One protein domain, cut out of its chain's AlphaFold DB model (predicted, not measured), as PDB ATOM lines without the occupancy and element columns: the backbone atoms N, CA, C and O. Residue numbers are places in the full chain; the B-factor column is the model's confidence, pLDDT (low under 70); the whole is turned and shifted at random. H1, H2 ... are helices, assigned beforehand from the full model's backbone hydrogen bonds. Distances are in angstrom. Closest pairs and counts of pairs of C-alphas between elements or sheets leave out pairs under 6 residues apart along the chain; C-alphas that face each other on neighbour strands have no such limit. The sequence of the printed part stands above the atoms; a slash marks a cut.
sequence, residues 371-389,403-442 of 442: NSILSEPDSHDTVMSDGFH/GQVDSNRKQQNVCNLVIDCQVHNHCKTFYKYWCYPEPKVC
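Overview. This is residues 371 to 389 and 403 to 442 of the 442 residues of the protein "Helitron_like_N domain-containing protein" of Armillaria gallica (UniProt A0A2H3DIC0). There is little regular structure here: one long helix, H1, runs along a rod-shaped outline, with the loop of residues 371 to 389 folded beside it. Beyond one end of H1 come the single short turn H2 and a tail that folds back, its residues 432 to 439 standing free. The printed part has 59 residues with two named helices, H1 then H2, and no named strand; it is all helix by class, though named elements hold only 20 residues. It is extended, with a radius of gyration of the C-alphas of 16.8 A and spans of 57 by 21 by 17 A.

Arrangement. Start at H1, residues 407 to 422, where every O i to N i+4 pair is within hydrogen-bond range. H2, residues 428 to 431, is too short for such a pair, but its one O i to N i+3 pair is within range. A tight link of 5 residues joins H1 to H2, and the two are apart.

Along the chain. Find C-alpha 407 at (191.269, 124.130, 163.585); from there H1 runs 21.3 A to C-alpha 422. H2 ends at C-alpha 431, at (194.907, 148.619, 133.776).

Size, cuts and confidence. The C-alphas of Gly 403 and Pro 437 are the two farthest apart, 58.3 A. Residues 390 to 402 are not printed, and C-alphas 389 and 403 are 26.5 A apart across this cut. The pLDDT is under 70 at residues 380, 403 to 405, 427 to 430 and 441 to 442.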
ATOM      1  N   ASN A 371     192.111 128.243 143.926       74.00
ATOM      2  CA  ASN A 371     191.869 129.675 143.734       74.00
ATOM      3  C   ASN A 371     190.762 130.202 144.664       74.00
ATOM      4  O   ASN A 371     190.228 131.287 144.439       74.00
ATOM      5  N   SER A 372     190.360 129.429 145.677       72.94
ATOM      6  CA  SER A 372     189.313 129.838 146.614       72.94
ATOM      7  C   SER A 372     189.909 130.506 147.845       72.94
ATOM      8  O   SER A 372     190.800 129.948 148.487       72.94
ATOM      9  N   ILE A 373     189.349 131.652 148.230       70.69
ATOM     10  CA  ILE A 373     189.517 132.166 149.588       70.69
ATOM     11  C   ILE A 373     188.707 131.245 150.499       70.69
ATOM     12  O   ILE A 373     187.537 130.964 150.233       70.69
ATOM     13  N   LEU A 374     189.355 130.728 151.533       73.31
ATOM     14  CA  LEU A 374     188.703 129.915 152.545       73.31
ATOM     15  C   LEU A 374     187.573 130.716 153.210       73.31
ATOM     16  O   LEU A 374     187.757 131.883 153.548       73.31
ATOM     17  N   SER A 375     186.407 130.096 153.396       75.50
ATOM     18  CA  SER A 375     185.311 130.724 154.138       75.50
ATOM     19  C   SER A 375     185.725 130.968 155.590       75.50
ATOM     20  O   SER A 375     186.402 130.126 156.191       75.50
ATOM     21  N   GLU A 376     185.297 132.101 156.150       76.81
ATOM     22  CA  GLU A 376     185.422 132.376 157.583       76.81
ATOM     23  C   GLU A 376     184.729 131.262 158.393       76.81
ATOM     24  O   GLU A 376     183.674 130.771 157.980       76.81
ATOM     25  N   PRO A 377     185.313 130.815 159.517       78.06
ATOM     26  CA  PRO A 377     184.713 129.777 160.343       78.06
ATOM     27  C   PRO A 377     183.452 130.299 161.048       78.06
ATOM     28  O   PRO A 377     183.438 131.422 161.552       78.06
ATOM     29  N   ASP A 378     182.428 129.445 161.164       71.00
ATOM     30  CA  ASP A 378     181.110 129.789 161.734       71.00
ATOM     31  C   ASP A 378     181.177 130.371 163.161       71.00
ATOM     32  O   ASP A 378     180.313 131.145 163.573       71.00
ATOM     33  N   SER A 379     182.200 129.992 163.936       72.44
ATOM     34  CA  SER A 379     182.542 130.621 165.216       72.44
ATOM     35  C   SER A 379     184.021 130.409 165.548       72.44
ATOM     36  O   SER A 379     184.555 129.305 165.397       72.44
ATOM     37  N   HIS A 380     184.684 131.471 165.999       68.75
ATOM     38  CA  HIS A 380     186.062 131.444 166.477       68.75
ATOM     39  C   HIS A 380     186.245 132.463 167.606       68.75
ATOM     40  O   HIS A 380     185.602 133.513 167.616       68.75
ATOM     41  N   ASP A 381     187.126 132.150 168.554       73.94
ATOM     42  CA  ASP A 381     187.651 133.156 169.475       73.94
ATOM     43  C   ASP A 381     188.548 134.130 168.705       73.94
ATOM     44  O   ASP A 381     189.229 133.730 167.760       73.94
ATOM     45  N   THR A 382     188.579 135.396 169.127       79.88
ATOM     46  CA  THR A 382     189.422 136.429 168.507       79.88
ATOM     47  C   THR A 382     190.881 135.979 168.445       79.88
ATOM     48  O   THR A 382     191.481 135.632 169.469       79.88
ATOM     49  N   VAL A 383     191.464 136.025 167.250       83.75
ATOM     50  CA  VAL A 383     192.882 135.735 167.015       83.75
ATOM     51  C   VAL A 383     193.662 137.038 166.859       83.75
ATOM     52  O   VAL A 383     193.110 138.078 166.501       83.75
ATOM     53  N   MET A 384     194.975 137.022 167.108       81.38
ATOM     54  CA  MET A 384     195.776 138.244 166.957       81.38
ATOM     55  C   MET A 384     195.759 138.781 165.519       81.38
ATOM     56  O   MET A 384     195.876 139.994 165.334       81.38
ATOM     57  N   SER A 385     195.555 137.919 164.514       85.94
ATOM     58  CA  SER A 385     195.473 138.330 163.106       85.94
ATOM     59  C   SER A 385     194.222 139.133 162.783       85.94
ATOM     60  O   SER A 385     194.130 139.660 161.682       85.94
ATOM     61  N   ASP A 386     193.254 139.232 163.697       86.56
ATOM     62  CA  ASP A 386     192.096 140.113 163.523       86.56
ATOM     63  C   ASP A 386     192.460 141.578 163.831       86.56
ATOM     64  O   ASP A 386     191.821 142.507 163.338       86.56
ATOM     65  N   GLY A 387     193.488 141.803 164.661       84.75
ATOM     66  CA  GLY A 387     193.935 143.138 165.081       84.75
ATOM     67  C   GLY A 387     195.263 143.593 164.472       84.75
ATOM     68  O   GLY A 387     195.548 144.793 164.447       84.75
ATOM     69  N   PHE A 388     196.082 142.659 163.991       86.88
ATOM     70  CA  PHE A 388     197.383 142.928 163.380       86.88
ATOM     71  C   PHE A 388     197.484 142.271 162.008       86.88
ATOM     72  O   PHE A 388     196.836 141.267 161.748       86.88
ATOM     73  N   HIS A 389     198.363 142.810 161.160       87.25
ATOM     74  CA  HIS A 389     198.652 142.225 159.854       87.25
ATOM     75  C   HIS A 389     199.101 140.765 160.013       87.25
ATOM     76  O   HIS A 389     200.035 140.482 160.769       87.25
ATOM     77  N   GLY A 403     197.032 119.260 173.097       55.88
ATOM     78  CA  GLY A 403     198.011 118.775 172.117       55.88
ATOM     79  C   GLY A 403     197.553 118.846 170.654       55.88
ATOM     80  O   GLY A 403     198.327 118.478 169.769       55.88
ATOM     81  N   GLN A 404     196.348 119.357 170.376       57.06
ATOM     82  CA  GLN A 404     195.856 119.622 169.024       57.06
ATOM     83  C   GLN A 404     195.723 121.129 168.765       57.06
ATOM     84  O   GLN A 404     195.400 121.923 169.648       57.06
ATOM     85  N   VAL A 405     196.042 121.528 167.532       65.69
ATOM     86  CA  VAL A 405     195.900 122.910 167.060       65.69
ATOM     87  C   VAL A 405     194.415 123.190 166.852       65.69
ATOM     88  O   VAL A 405     193.767 122.420 166.142       65.69
ATOM     89  N   ASP A 406     193.895 124.281 167.415       76.62
ATOM     90  CA  ASP A 406     192.516 124.709 167.161       76.62
ATOM     91  C   ASP A 406     192.321 124.958 165.654       76.62
ATOM     92  O   ASP A 406     192.914 125.863 165.050       76.62
ATOM     93  N   SER A 407     191.512 124.103 165.025       78.88
ATOM     94  CA  SER A 407     191.269 124.130 163.585       78.88
ATOM     95  C   SER A 407     190.592 125.420 163.141       78.88
ATOM     96  O   SER A 407     190.914 125.912 162.060       78.88
ATOM     97  N   ASN A 408     189.715 125.994 163.969       82.62
ATOM     98  CA  ASN A 408     188.969 127.203 163.631       82.62
ATOM     99  C   ASN A 408     189.879 128.431 163.711       82.62
ATOM    100  O   ASN A 408     189.894 129.241 162.786       82.62
ATOM    101  N   ARG A 409     190.724 128.529 164.747       80.44
ATOM    102  CA  ARG A 409     191.738 129.600 164.837       80.44
ATOM    103  C   ARG A 409     192.767 129.506 163.718       80.44
ATOM    104  O   ARG A 409     193.178 130.521 163.158       80.44
ATOM    105  N   LYS A 410     193.205 128.291 163.370       80.75
ATOM    106  CA  LYS A 410     194.112 128.077 162.234       80.75
ATOM    107  C   LYS A 410     193.465 128.528 160.924       80.75
ATOM    108  O   LYS A 410     194.119 129.224 160.155       80.75
ATOM    109  N   GLN A 411     192.210 128.145 160.692       83.94
ATOM    110  CA  GLN A 411     191.445 128.556 159.521       83.94
ATOM    111  C   GLN A 411     191.362 130.084 159.432       83.94
ATOM    112  O   GLN A 411     191.743 130.641 158.409       83.94
ATOM    113  N   GLN A 412     190.975 130.752 160.523       85.94
ATOM    114  CA  GLN A 412     190.880 132.213 160.585       85.94
ATOM    115  C   GLN A 412     192.223 132.901 160.292       85.94
ATOM    116  O   GLN A 412     192.287 133.801 159.458       85.94
ATOM    117  N   ASN A 413     193.322 132.434 160.897       85.44
ATOM    118  CA  ASN A 413     194.661 132.961 160.609       85.44
ATOM    119  C   ASN A 413     195.033 132.825 159.119       85.44
ATOM    120  O   ASN A 413     195.651 133.726 158.553       85.44
ATOM    121  N   VAL A 414     194.672 131.708 158.471       84.69
ATOM    122  CA  VAL A 414     194.914 131.512 157.031       84.69
ATOM    123  C   VAL A 414     194.023 132.433 156.197       84.69
ATOM    124  O   VAL A 414     194.524 133.030 155.247       84.69
ATOM    125  N   CYS A 415     192.746 132.600 156.557       87.06
ATOM    126  CA  CYS A 415     191.848 133.550 155.897       87.06
ATOM    127  C   CYS A 415     192.419 134.972 155.946       87.06
ATOM    128  O   CYS A 415     192.595 135.588 154.895       87.06
ATOM    129  N   ASN A 416     192.816 135.451 157.129       87.94
ATOM    130  CA  ASN A 416     193.405 136.783 157.290       87.94
ATOM    131  C   ASN A 416     194.725 136.911 156.518       87.94
ATOM    132  O   ASN A 416     194.970 137.940 155.901       87.94
ATOM    133  N   LEU A 417     195.554 135.860 156.470       86.44
ATOM    134  CA  LEU A 417     196.780 135.860 155.667       86.44
ATOM    135  C   LEU A 417     196.501 135.985 154.166       86.44
ATOM    136  O   LEU A 417     197.196 136.728 153.475       86.44
ATOM    137  N   VAL A 418     195.497 135.273 153.649       85.69
ATOM    138  CA  VAL A 418     195.088 135.381 152.241       85.69
ATOM    139  C   VAL A 418     194.534 136.777 151.956       85.69
ATOM    140  O   VAL A 418     194.912 137.383 150.955       85.69
ATOM    141  N   ILE A 419     193.702 137.319 152.847       85.25
ATOM    142  CA  ILE A 419     193.146 138.671 152.717       85.25
ATOM    143  C   ILE A 419     194.263 139.724 152.723       85.25
ATOM    144  O   ILE A 419     194.325 140.549 151.818       85.25
ATOM    145  N   ASP A 420     195.189 139.663 153.676       84.69
ATOM    146  CA  ASP A 420     196.245 140.668 153.816       84.69
ATOM    147  C   ASP A 420     197.318 140.578 152.720       84.69
ATOM    148  O   ASP A 420     197.894 141.594 152.330       84.69
ATOM    149  N   CYS A 421     197.639 139.370 152.239       81.62
ATOM    150  CA  CYS A 421     198.792 139.154 151.354       81.62
ATOM    151  C   CYS A 421     198.443 138.809 149.900       81.62
ATOM    152  O   CYS A 421     199.302 138.983 149.037       81.62
ATOM    153  N   GLN A 422     197.244 138.295 149.614       81.06
ATOM    154  CA  GLN A 422     196.851 137.857 148.263       81.06
ATOM    155  C   GLN A 422     195.726 138.706 147.662       81.06
ATOM    156  O   GLN A 422     195.587 138.760 146.437       81.06
ATOM    157  N   VAL A 423     194.952 139.416 148.487       79.00
ATOM    158  CA  VAL A 423     193.961 140.377 147.994       79.00
ATOM    159  C   VAL A 423     194.637 141.728 147.782       79.00
ATOM    160  O   VAL A 423     195.347 142.250 148.636       79.00
ATOM    161  N   HIS A 424     194.412 142.317 146.614       73.81
ATOM    162  CA  HIS A 424     194.897 143.649 146.286       73.81
ATOM    163  C   HIS A 424     193.729 144.524 145.842       73.81
ATOM    164  O   HIS A 424     192.762 144.061 145.243       73.81
ATOM    165  N   ASN A 425     193.845 145.825 146.087       76.50
ATOM    166  CA  ASN A 425     192.919 146.795 145.521       76.50
ATOM    167  C   ASN A 425     193.395 147.183 144.119       76.50
ATOM    168  O   ASN A 425     194.554 147.572 143.944       76.50
ATOM    169  N   HIS A 426     192.508 147.123 143.121       75.00
ATOM    170  CA  HIS A 426     192.851 147.552 141.768       75.00
ATOM    171  C   HIS A 426     193.248 149.028 141.752       75.00
ATOM    172  O   HIS A 426     192.432 149.929 141.949       75.00
ATOM    173  N   CYS A 427     194.516 149.286 141.459       68.94
ATOM    174  CA  CYS A 427     195.025 150.624 141.204       68.94
ATOM    175  C   CYS A 427     195.237 150.845 139.698       68.94
ATOM    176  O   CYS A 427     195.099 149.937 138.880       68.94
ATOM    177  N   LYS A 428     195.548 152.084 139.296       69.62
ATOM    178  CA  LYS A 428     195.668 152.459 137.871       69.62
ATOM    179  C   LYS A 428     196.656 151.577 137.088       69.62
ATOM    180  O   LYS A 428     196.450 151.381 135.897       69.62
ATOM    181  N   THR A 429     197.678 151.025 137.744       69.56
ATOM    182  CA  THR A 429     198.682 150.141 137.128       69.56
ATOM    183  C   THR A 429     198.129 148.780 136.710       69.56
ATOM    184  O   THR A 429     198.650 148.206 135.760       69.56
ATOM    185  N   PHE A 430     197.054 148.285 137.334       67.75
ATOM    186  CA  PHE A 430     196.400 147.031 136.922       67.75
ATOM    187  C   PHE A 430     195.800 147.123 135.520       67.75
ATOM    188  O   PHE A 430     195.722 146.138 134.800       67.75
ATOM    189  N   TYR A 431     195.457 148.337 135.095       74.94
ATOM    190  CA  TYR A 431     194.907 148.619 133.776       74.94
ATOM    191  C   TYR A 431     195.972 149.141 132.802       74.94
ATOM    192  O   TYR A 431     195.618 149.758 131.802       74.94
ATOM    193  N   LYS A 432     197.272 148.923 133.074       73.19
ATOM    194  CA  LYS A 432     198.371 149.396 132.207       73.19
ATOM    195  C   LYS A 432     198.240 148.881 130.768       73.19
ATOM    196  O   LYS A 432     198.593 149.600 129.842       73.19
ATOM    197  N   TYR A 433     197.710 147.670 130.599       76.56
ATOM    198  CA  TYR A 433     197.498 147.023 129.298       76.56
ATOM    199  C   TYR A 433     196.025 146.981 128.869       76.56
ATOM    200  O   TYR A 433     195.688 146.322 127.893       76.56
ATOM    201  N   TRP A 434     195.137 147.657 129.601       78.38
ATOM    202  CA  TRP A 434     193.722 147.709 129.255       78.38
ATOM    203  C   TRP A 434     193.504 148.619 128.043       78.38
ATOM    204  O   TRP A 434     193.987 149.754 128.011       78.38
ATOM    205  N   CYS A 435     192.750 148.133 127.059       75.69
ATOM    206  CA  CYS A 435     192.449 148.866 125.837       75.69
ATOM    207  C   CYS A 435     191.062 149.512 125.921       75.69
ATOM    208  O   CYS A 435     190.037 148.837 125.987       75.69
ATOM    209  N   TYR A 436     191.026 150.843 125.869       75.81
ATOM    210  CA  TYR A 436     189.784 151.592 125.681       75.81
ATOM    211  C   TYR A 436     189.132 151.197 124.337       75.81
ATOM    212  O   TYR A 436     189.863 151.090 123.349       75.81
ATOM    213  N   PRO A 437     187.795 151.026 124.242       81.06
ATOM    214  CA  PRO A 437     186.753 151.421 125.200       81.06
ATOM    215  C   PRO A 437     186.179 150.294 126.074       81.06
ATOM    216  O   PRO A 437     185.137 150.503 126.699       81.06
ATOM    217  N   GLU A 438     186.782 149.106 126.104       82.38
ATOM    218  CA  GLU A 438     186.188 147.956 126.800       82.38
ATOM    219  C   GLU A 438     186.031 148.220 128.299       82.38
ATOM    220  O   GLU A 438     186.880 148.877 128.874       82.38
ATOM    221  N   PRO A 439     184.980 147.756 128.991       78.88
ATOM    222  CA  PRO A 439     184.863 147.978 130.429       78.88
ATOM    223  C   PRO A 439     186.060 147.383 131.182       78.88
ATOM    224  O   PRO A 439     186.652 146.385 130.783       78.88
ATOM    225  N   LYS A 440     186.435 148.014 132.295       78.50
ATOM    226  CA  LYS A 440     187.434 147.464 133.210       78.50
ATOM    227  C   LYS A 440     186.805 146.294 133.960       78.50
ATOM    228  O   LYS A 440     185.918 146.522 134.778       78.50
ATOM    229  N   VAL A 441     187.236 145.076 133.653       68.44
ATOM    230  CA  VAL A 441     186.764 143.839 134.291       68.44
ATOM    231  C   VAL A 441     187.939 143.196 135.031       68.44
ATOM    232  O   VAL A 441     189.067 143.262 134.540       68.44
ATOM    233  N   CYS A 442     187.673 142.666 136.228       60.66
ATOM    234  CA  CYS A 442     188.619 141.872 137.014       60.66
ATOM    235  C   CYS A 442     188.617 140.421 136.539       60.66
ATOM    236  O   CYS A 442     187.506 139.909 136.269       60.66
TER     237      CYS A 442